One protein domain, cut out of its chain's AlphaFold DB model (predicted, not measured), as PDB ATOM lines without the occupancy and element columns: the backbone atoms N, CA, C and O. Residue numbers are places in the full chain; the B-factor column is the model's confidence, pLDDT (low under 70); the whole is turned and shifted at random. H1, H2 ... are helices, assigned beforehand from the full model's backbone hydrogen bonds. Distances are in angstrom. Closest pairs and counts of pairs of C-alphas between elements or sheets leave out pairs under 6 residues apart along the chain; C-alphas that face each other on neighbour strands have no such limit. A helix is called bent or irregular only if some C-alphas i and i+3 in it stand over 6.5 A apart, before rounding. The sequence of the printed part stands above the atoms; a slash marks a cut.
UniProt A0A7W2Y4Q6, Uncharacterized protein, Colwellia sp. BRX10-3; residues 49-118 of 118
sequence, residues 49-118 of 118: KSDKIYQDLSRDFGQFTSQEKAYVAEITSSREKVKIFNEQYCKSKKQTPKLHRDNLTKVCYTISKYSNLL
ATOM      1  N   LYS A  49      19.509  66.706   7.736       80.50
ATOM      2  CA  LYS A  49      18.331  67.531   7.401       80.50
ATOM      3  C   LYS A  49      18.702  68.920   6.911       80.50
ATOM      4  O   LYS A  49      18.113  69.363   5.929       80.50
ATOM      5  N   SER A  50      19.658  69.593   7.549       87.50
ATOM      6  CA  SER A  50      20.124  70.894   7.059       87.50
ATOM      7  C   SER A  50      20.748  70.764   5.664       87.50
ATOM      8  O   SER A  50      20.428  71.557   4.777       87.50
ATOM      9  N   ASP A  51      21.478  69.671   5.416       88.25
ATOM     10  CA  ASP A  51      22.015  69.338   4.093       88.25
ATOM     11  C   ASP A  51      20.905  69.083   3.063       88.25
ATOM     12  O   ASP A  51      21.013  69.499   1.910       88.25
ATOM     13  N   LYS A  52      19.802  68.430   3.458       91.31
ATOM     14  CA  LYS A  52      18.641  68.219   2.574       91.31
ATOM     15  C   LYS A  52      17.969  69.529   2.174       91.31
ATOM     16  O   LYS A  52      17.615  69.680   1.008       91.31
ATOM     17  N   ILE A  53      17.843  70.479   3.100       92.62
ATOM     18  CA  ILE A  53      17.313  71.818   2.797       92.62
ATOM     19  C   ILE A  53      18.205  72.510   1.760       92.62
ATOM     20  O   ILE A  53      17.690  73.039   0.776       92.62
ATOM     21  N   TYR A  54      19.531  72.452   1.926       94.44
ATOM     22  CA  TYR A  54      20.470  72.988   0.939       94.44
ATOM     23  C   TYR A  54      20.345  72.297  -0.427       94.44
ATOM     24  O   TYR A  54      20.272  72.970  -1.451       94.44
ATOM     25  N   GLN A  55      20.288  70.962  -0.450       93.75
ATOM     26  CA  GLN A  55      20.153  70.169  -1.678       93.75
ATOM     27  C   GLN A  55      18.859  70.469  -2.441       93.75
ATOM     28  O   GLN A  55      18.855  70.458  -3.668       93.75
ATOM     29  N   ASP A  56      17.757  70.720  -1.739       93.44
ATOM     30  CA  ASP A  56      16.503  71.088  -2.393       93.44
ATOM     31  C   ASP A  56      16.554  72.518  -2.938       93.44
ATOM     32  O   ASP A  56      16.122  72.748  -4.066       93.44
ATOM     33  N   LEU A  57      17.143  73.454  -2.186       94.00
ATOM     34  CA  LEU A  57      17.337  74.833  -2.642       94.00
ATOM     35  C   LEU A  57      18.315  74.930  -3.815       94.00
ATOM     36  O   LEU A  57      18.147  75.794  -4.674       94.00
ATOM     37  N   SER A  58      19.311  74.045  -3.894       91.50
ATOM     38  CA  SER A  58      20.330  74.098  -4.944       91.50
ATOM     39  C   SER A  58      19.765  73.868  -6.346       91.50
ATOM     40  O   SER A  58      20.278  74.432  -7.313       91.50
ATOM     41  N   ARG A  59      18.648  73.137  -6.462       91.38
ATOM     42  CA  ARG A  59      17.898  72.976  -7.722       91.38
ATOM     43  C   ARG A  59      17.340  74.300  -8.246       91.38
ATOM     44  O   ARG A  59      17.167  74.471  -9.446       91.38
ATOM     45  N   ASP A  60      17.092  75.239  -7.341       89.06
ATOM     46  CA  ASP A  60      16.548  76.566  -7.598       89.06
ATOM     47  C   ASP A  60      17.648  77.643  -7.719       89.06
ATOM     48  O   ASP A  60      17.352  78.811  -7.979       89.06
ATOM     49  N   PHE A  61      18.934  77.298  -7.583       91.38
ATOM     50  CA  PHE A  61      20.035  78.275  -7.594       91.38
ATOM     51  C   PHE A  61      20.227  79.022  -8.919       91.38
ATOM     52  O   PHE A  61      20.998  79.980  -8.956       91.38
ATOM     53  N   GLY A  62      19.527  78.652  -9.994       89.50
ATOM     54  CA  GLY A  62      19.520  79.422 -11.243       89.50
ATOM     55  C   GLY A  62      19.062  80.878 -11.071       89.50
ATOM     56  O   GLY A  62      19.530  81.743 -11.801       89.50
ATOM     57  N   GLN A  63      18.216  81.164 -10.074       89.00
ATOM     58  CA  GLN A  63      17.690  82.514  -9.797       89.00
ATOM     59  C   GLN A  63      18.373  83.227  -8.611       89.00
ATOM     60  O   GLN A  63      17.987  84.329  -8.230       89.00
ATOM     61  N   PHE A  64      19.377  82.586  -8.005       95.19
ATOM     62  CA  PHE A  64      20.144  83.140  -6.892       95.19
ATOM     63  C   PHE A  64      21.430  83.759  -7.435       95.19
ATOM     64  O   PHE A  64      22.120  83.164  -8.269       95.19
ATOM     65  N   THR A  65      21.803  84.922  -6.913       95.44
ATOM     66  CA  THR A  65      23.143  85.488  -7.112       95.44
ATOM     67  C   THR A  65      24.195  84.666  -6.360       95.44
ATOM     68  O   THR A  65      23.880  83.898  -5.448       95.44
ATOM     69  N   SER A  66      25.471  84.818  -6.710       94.44
ATOM     70  CA  SER A  66      26.566  84.110  -6.028       94.44
ATOM     71  C   SER A  66      26.612  84.410  -4.525       94.44
ATOM     72  O   SER A  66      26.861  83.513  -3.721       94.44
ATOM     73  N   GLN A  67      26.309  85.651  -4.138       95.38
ATOM     74  CA  GLN A  67      26.243  86.095  -2.748       95.38
ATOM     75  C   GLN A  67      25.087  85.420  -2.003       95.38
ATOM     76  O   GLN A  67      25.266  84.940  -0.886       95.38
ATOM     77  N   GLU A  68      23.917  85.320  -2.634       95.62
ATOM     78  CA  GLU A  68      22.766  84.647  -2.035       95.62
ATOM     79  C   GLU A  68      23.000  83.142  -1.892       95.62
ATOM     80  O   GLU A  68      22.633  82.576  -0.868       95.62
ATOM     81  N   LYS A  69      23.666  82.491  -2.855       95.88
ATOM     82  CA  LYS A  69      24.050  81.070  -2.732       95.88
ATOM     83  C   LYS A  69      24.984  80.842  -1.548       95.88
ATOM     84  O   LYS A  69      24.783  79.892  -0.794       95.88
ATOM     85  N   ALA A  70      25.979  81.714  -1.374       96.06
ATOM     86  CA  ALA A  70      26.898  81.646  -0.240       96.06
ATOM     87  C   ALA A  70      26.154  81.838   1.087       96.06
ATOM     88  O   ALA A  70      26.368  81.085   2.034       96.06
ATOM     89  N   TYR A  71      25.219  82.787   1.136       96.38
ATOM     90  CA  TYR A  71      24.403  83.001   2.323       96.38
ATOM     91  C   TYR A  71      23.455  81.825   2.604       96.38
ATOM     92  O   TYR A  71      23.326  81.406   3.751       96.38
ATOM     93  N   VAL A  72      22.852  81.221   1.572       95.81
ATOM     94  CA  VAL A  72      22.049  79.996   1.717       95.81
ATOM     95  C   VAL A  72      22.898  78.845   2.263       95.81
ATOM     96  O   VAL A  72      22.448  78.140   3.166       95.81
ATOM     97  N   ALA A  73      24.130  78.669   1.777       94.88
ATOM     98  CA  ALA A  73      25.063  77.673   2.307       94.88
ATOM     99  C   ALA A  73      25.399  77.932   3.786       94.88
ATOM    100  O   ALA A  73      25.449  77.003   4.587       94.88
ATOM    101  N   GLU A  74      25.569  79.198   4.175       94.75
ATOM    102  CA  GLU A  74      25.829  79.580   5.562       94.75
ATOM    103  C   GLU A  74      24.653  79.232   6.484       94.75
ATOM    104  O   GLU A  74      24.864  78.614   7.530       94.75
ATOM    105  N   ILE A  75      23.420  79.600   6.113       94.56
ATOM    106  CA  ILE A  75      22.234  79.350   6.952       94.56
ATOM    107  C   ILE A  75      21.879  77.861   7.024       94.56
ATOM    108  O   ILE A  75      21.313  77.425   8.021       94.56
ATOM    109  N   THR A  76      22.219  77.078   5.996       94.12
ATOM    110  CA  THR A  76      21.978  75.625   5.937       94.12
ATOM    111  C   THR A  76      23.153  74.797   6.457       94.12
ATOM    112  O   THR A  76      23.071  73.573   6.461       94.12
ATOM    113  N   SER A  77      24.218  75.427   6.967       90.81
ATOM    114  CA  SER A  77      25.386  74.702   7.485       90.81
ATOM    115  C   SER A  77      25.098  73.929   8.778       90.81
ATOM    116  O   SER A  77      25.894  73.088   9.183       90.81
ATOM    117  N   SER A  78      24.011  74.258   9.482       89.38
ATOM    118  CA  SER A  78      23.544  73.531  10.663       89.38
ATOM    119  C   SER A  78      22.056  73.769  10.907       89.38
ATOM    120  O   SER A  78      21.504  74.803  10.525       89.38
ATOM    121  N   ARG A  79      21.397  72.841  11.606       88.19
ATOM    122  CA  ARG A  79      19.990  73.001  12.012       88.19
ATOM    123  C   ARG A  79      19.759  74.232  12.878       88.19
ATOM    124  O   ARG A  79      18.742  74.890  12.700       88.19
ATOM    125  N   GLU A  80      20.686  74.554  13.778       89.25
ATOM    126  CA  GLU A  80      20.543  75.719  14.657       89.25
ATOM    127  C   GLU A  80      20.444  77.016  13.847       89.25
ATOM    128  O   GLU A  80      19.536  77.817  14.055       89.25
ATOM    129  N   LYS A  81      21.300  77.180  12.833       93.38
ATOM    130  CA  LYS A  81      21.230  78.340  11.939       93.38
ATOM    131  C   LYS A  81      19.940  78.370  11.126       93.38
ATOM    132  O   LYS A  81      19.336  79.434  11.004       93.38
ATOM    133  N   VAL A  82      19.481  77.217  10.628       94.19
ATOM    134  CA  VAL A  82      18.187  77.124   9.933       94.19
ATOM    135  C   VAL A  82      17.045  77.533  10.864       94.19
ATOM    136  O   VAL A  82      16.155  78.271  10.447       94.19
ATOM    137  N   LYS A  83      17.069  77.097  12.128       92.62
ATOM    138  CA  LYS A  83      16.051  77.431  13.127       92.62
ATOM    139  C   LYS A  83      16.048  78.924  13.442       92.62
ATOM    140  O   LYS A  83      14.991  79.545  13.360       92.62
ATOM    141  N   ILE A  84      17.216  79.507  13.716       94.38
ATOM    142  CA  ILE A  84      17.368  80.951  13.946       94.38
ATOM    143  C   ILE A  84      16.833  81.734  12.745       94.38
ATOM    144  O   ILE A  84      16.013  82.632  12.912       94.38
ATOM    145  N   PHE A  85      17.229  81.357  11.526       95.62
ATOM    146  CA  PHE A  85      16.747  81.993  10.303       95.62
ATOM    147  C   PHE A  85      15.220  81.872  10.147       95.62
ATOM    148  O   PHE A  85      14.542  82.848   9.817       95.62
ATOM    149  N   ASN A  86      14.667  80.687  10.417       94.88
ATOM    150  CA  ASN A  86      13.235  80.417  10.329       94.88
ATOM    151  C   ASN A  86      12.425  81.288  11.302       94.88
ATOM    152  O   ASN A  86      11.438  81.900  10.897       94.88
ATOM    153  N   GLU A  87      12.851  81.387  12.563       94.62
ATOM    154  CA  GLU A  87      12.214  82.263  13.553       94.62
ATOM    155  C   GLU A  87      12.358  83.741  13.164       94.62
ATOM    156  O   GLU A  87      11.387  84.502  13.176       94.62
ATOM    157  N   GLN A  88      13.567  84.148  12.771       95.50
ATOM    158  CA  GLN A  88      13.898  85.549  12.550       95.50
ATOM    159  C   GLN A  88      13.262  86.138  11.294       95.50
ATOM    160  O   GLN A  88      12.918  87.321  11.331       95.50
ATOM    161  N   TYR A  89      13.101  85.366  10.217       96.12
ATOM    162  CA  TYR A  89      12.654  85.881   8.916       96.12
ATOM    163  C   TYR A  89      11.386  85.202   8.396       96.12
ATOM    164  O   TYR A  89      10.471  85.885   7.939       96.12
ATOM    165  N   CYS A  90      11.284  83.875   8.495       95.00
ATOM    166  CA  CYS A  90      10.168  83.145   7.893       95.00
ATOM    167  C   CYS A  90       8.879  83.250   8.718       95.00
ATOM    168  O   CYS A  90       7.832  83.619   8.186       95.00
ATOM    169  N   LYS A  91       8.946  82.980  10.027       93.75
ATOM    170  CA  LYS A  91       7.788  83.061  10.933       93.75
ATOM    171  C   LYS A  91       7.405  84.502  11.256       93.75
ATOM    172  O   LYS A  91       6.225  84.840  11.269       93.75
ATOM    173  N   SER A  92       8.402  85.358  11.461       92.62
ATOM    174  CA  SER A  92       8.210  86.791  11.706       92.62
ATOM    175  C   SER A  92       7.785  87.578  10.456       92.62
ATOM    176  O   SER A  92       7.410  88.745  10.573       92.62
ATOM    177  N   LYS A  93       7.882  86.963   9.265       91.94
ATOM    178  CA  LYS A  93       7.651  87.581   7.948       91.94
ATOM    179  C   LYS A  93       8.519  88.826   7.697       91.94
ATOM    180  O   LYS A  93       8.107  89.742   6.984       91.94
ATOM    181  N   LYS A  94       9.720  88.873   8.283       93.94
ATOM    182  CA  LYS A  94      10.689  89.966   8.098       93.94
ATOM    183  C   LYS A  94      11.533  89.751   6.843       93.94
ATOM    184  O   LYS A  94      11.948  88.636   6.544       93.94
ATOM    185  N   GLN A  95      11.830  90.841   6.140       92.75
ATOM    186  CA  GLN A  95      12.762  90.848   5.008       92.75
ATOM    187  C   GLN A  95      14.221  90.822   5.489       92.75
ATOM    188  O   GLN A  95      14.521  91.186   6.628       92.75
ATOM    189  N   THR A  96      15.138  90.435   4.602       92.12
ATOM    190  CA  THR A  96      16.586  90.518   4.829       92.12
ATOM    191  C   THR A  96      17.269  91.108   3.598       92.12
ATOM    192  O   THR A  96      16.935  90.705   2.489       92.12
ATOM    193  N   PRO A  97      18.243  92.023   3.744       93.19
ATOM    194  CA  PRO A  97      18.988  92.550   2.598       93.19
ATOM    195  C   PRO A  97      19.887  91.491   1.937       93.19
ATOM    196  O   PRO A  97      20.395  91.717   0.845       93.19
ATOM    197  N   LYS A  98      20.104  90.341   2.593       95.50
ATOM    198  CA  LYS A  98      20.957  89.256   2.091       95.50
ATOM    199  C   LYS A  98      20.251  88.307   1.112       95.50
ATOM    200  O   LYS A  98      20.924  87.468   0.524       95.50
ATOM    201  N   LEU A  99      18.926  88.397   0.970       95.56
ATOM    202  CA  LEU A  99      18.133  87.615   0.016       95.56
ATOM    203  C   LEU A  99      17.095  88.513  -0.643       95.56
ATOM    204  O   LEU A  99      16.336  89.195   0.045       95.56
ATOM    205  N   HIS A 100      16.993  88.445  -1.966       95.31
ATOM    206  CA  HIS A 100      15.861  89.028  -2.670       95.31
ATOM    207  C   HIS A 100      14.557  88.389  -2.187       95.31
ATOM    208  O   HIS A 100      14.516  87.220  -1.802       95.31
ATOM    209  N   ARG A 101      13.468  89.156  -2.233       94.19
ATOM    210  CA  ARG A 101      12.156  88.756  -1.705       94.19
ATOM    211  C   ARG A 101      11.674  87.401  -2.242       94.19
ATOM    212  O   ARG A 101      11.146  86.591  -1.475       94.19
ATOM    213  N   ASP A 102      11.870  87.140  -3.529       94.12
ATOM    214  CA  ASP A 102      11.439  85.886  -4.153       94.12
ATOM    215  C   ASP A 102      12.296  84.706  -3.673       94.12
ATOM    216  O   ASP A 102      11.769  83.653  -3.306       94.12
ATOM    217  N   ASN A 103      13.608  84.921  -3.544       95.62
ATOM    218  CA  ASN A 103      14.549  83.941  -3.004       95.62
ATOM    219  C   ASN A 103      14.280  83.654  -1.523       95.62
ATOM    220  O   ASN A 103      14.249  82.493  -1.121       95.62
ATOM    221  N   LEU A 104      13.988  84.682  -0.721       96.19
ATOM    222  CA  LEU A 104      13.568  84.526   0.672       96.19
ATOM    223  C   LEU A 104      12.296  83.675   0.773       96.19
ATOM    224  O   LEU A 104      12.222  82.769   1.602       96.19
ATOM    225  N   THR A 105      11.317  83.923  -0.099       95.31
ATOM    226  CA  THR A 105      10.068  83.153  -0.135       95.31
ATOM    227  C   THR A 105      10.341  81.677  -0.434       95.31
ATOM    228  O   THR A 105       9.807  80.804   0.253       95.31
ATOM    229  N   LYS A 106      11.227  81.383  -1.394       95.44
ATOM    230  CA  LYS A 106      11.648  80.010  -1.723       95.44
ATOM    231  C   LYS A 106      12.398  79.325  -0.584       95.44
ATOM    232  O   LYS A 106      12.119  78.162  -0.281       95.44
ATOM    233  N   VAL A 107      13.305  80.044   0.078       95.50
ATOM    234  CA  VAL A 107      14.028  79.546   1.255       95.50
ATOM    235  C   VAL A 107      13.042  79.193   2.366       95.50
ATOM    236  O   VAL A 107      13.042  78.060   2.842       95.50
ATOM    237  N   CYS A 108      12.137  80.104   2.720       95.75
ATOM    238  CA  CYS A 108      11.144  79.866   3.765       95.75
ATOM    239  C   CYS A 108      10.165  78.738   3.418       95.75
ATOM    240  O   CYS A 108       9.827  77.928   4.283       95.75
ATOM    241  N   TYR A 109       9.742  78.637   2.155       95.06
ATOM    242  CA  TYR A 109       8.909  77.531   1.689       95.06
ATOM    243  C   TYR A 109       9.635  76.184   1.771       95.06
ATOM    244  O   TYR A 109       9.046  75.181   2.160       95.06
ATOM    245  N   THR A 110      10.925  76.140   1.445       94.94
ATOM    246  CA  THR A 110      11.693  74.894   1.547       94.94
ATOM    247  C   THR A 110      11.892  74.500   3.005       94.94
ATOM    248  O   THR A 110      11.632  73.357   3.362       94.94
ATOM    249  N   ILE A 111      12.246  75.449   3.874       93.75
ATOM    250  CA  ILE A 111      12.365  75.233   5.324       93.75
ATOM    251  C   ILE A 111      11.051  74.708   5.921       93.75
ATOM    252  O   ILE A 111      11.079  73.800   6.753       93.75
ATOM    253  N   SER A 112       9.892  75.217   5.483       92.81
ATOM    254  CA  SER A 112       8.598  74.796   6.034       92.81
ATOM    255  C   SER A 112       8.289  73.316   5.781       92.81
ATOM    256  O   SER A 112       7.718  72.667   6.660       92.81
ATOM    257  N   LYS A 113       8.759  72.738   4.663       91.88
ATOM    258  CA  LYS A 113       8.650  71.292   4.372       91.88
ATOM    259  C   LYS A 113       9.370  70.418   5.399       91.88
ATOM    260  O   LYS A 113       8.996  69.267   5.599       91.88
ATOM    261  N   TYR A 114      10.383  70.973   6.058       89.31
ATOM    262  CA  TYR A 114      11.194  70.296   7.065       89.31
ATOM    263  C   TYR A 114      10.914  70.797   8.492       89.31
ATOM    264  O   TYR A 114      11.580  70.364   9.430       89.31
ATOM    265  N   SER A 115       9.912  71.665   8.685       77.12
ATOM    266  CA  SER A 115       9.620  72.338   9.964       77.12
ATOM    267  C   SER A 115       9.347  71.400  11.139       77.12
ATOM    268  O   SER A 115       9.769  71.695  12.251       77.12
ATOM    269  N   ASN A 116       8.737  70.239  10.894       75.81
ATOM    270  CA  ASN A 116       8.488  69.219  11.922       75.81
ATOM    271  C   ASN A 116       9.771  68.544  12.449       75.81
ATOM    272  O   ASN A 116       9.710  67.727  13.363       75.81
ATOM    273  N   LEU A 117      10.919  68.831  11.833       68.62
ATOM    274  CA  LEU A 117      12.227  68.247  12.136       68.62
ATOM    275  C   LEU A 117      13.257  69.323  12.540       68.62
ATOM    276  O   LEU A 117      14.427  68.999  12.768       68.62
ATOM    277  N   LEU A 118      12.834  70.593  12.591       66.94
ATOM    278  CA  LEU A 118      13.642  71.761  12.960       66.94
ATOM    279  C   LEU A 118      13.553  72.114  14.441       66.94
ATOM    280  O   LEU A 118      12.761  71.498  15.180       66.94
TER     281      LEU A 118
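This is residues 49 to 118 of the 118 residues of an uncharacterized protein of Colwellia sp. BRX10-3 (UniProt A0A7W2Y4Q6). What is the main picture? Three helices, H1, H2 and H4, run roughly lengthwise with their centres in a triangle, and H3 crosses one end of the three at a steep slant. The link of residues 92 to 100 folds back from the end of H3 to the start of H4. What is it made of, and how large is it? The printed part has 70 residues with four named helices, in the order H1, H2, H3, H4, and no named strand, an all-helix class. It is compact, with a radius of gyration of the C-alphas of 10.7 A, and spans 28 by 24 by 17 A.

Where do the first two helices run? H1 is residues 49 to 58, 14.1 A from first to last C-alpha, beginning at C-alpha 49 (18.331, 67.531, 7.401). H2 is residues 66 to 75, 14.5 A long, with C-alpha 66 at (26.566, 84.110, -6.028). Where do the other two run? H3 is residues 79 to 91, 15.9 A long, and is irregular, but only just: C-alphas 88 and 91 are 6.8 A apart. H4 is residues 101 to 113, 18.8 A long, ending at C-alpha 113 (8.650, 71.292, 4.372).

What stands by H1? H1 and H2 are close but not clearly touching, the closest C-alphas being those of Tyr 54 and Ala 73 at 6.7 A, with a shallow tilt of 15 degrees, opposite ways. H1 touches residues 106 to 111 of H4, closest at the C-alphas of Ile 53 and Ile 111, 6.5 A, with a steep tilt of 39 degrees, opposite ways. What does H3, the hub, touch? It touches H2 only at the corner, closest at the C-alphas of Ile 75 and Lys 81, 5.2 A, and it touches residues 108 to 111 of H4, closest at the C-alphas of Cys 90 and Cys 108, 5.4 A, with a steep tilt of 59 degrees. H1 and H3 only just touch, with 3 pairs of C-alphas within 8 A and only at their ends, the closest being those of Ser 50 and Arg 79 at 5.4 A. How do H2 and H4 stand? They are near each other, with 7 pairs of C-alphas within 10 A. What do the backbones show? In H1 and H2 every O i to N i+4 pair is within hydrogen-bond range; in H3 and in H4, 8 of 9 are.

How far does it reach? The two C-alphas farthest apart are those of Ser 66 and Asn 116, at 29.5 A. Is it unbroken? The printed part has no cut; the link from H2 to H3 is tight, and those from H1 to H2 and from H3 to H4 are short. Where is confidence low? The mean pLDDT of the printed part is 92.1, and residues 117 to 118 are under 70.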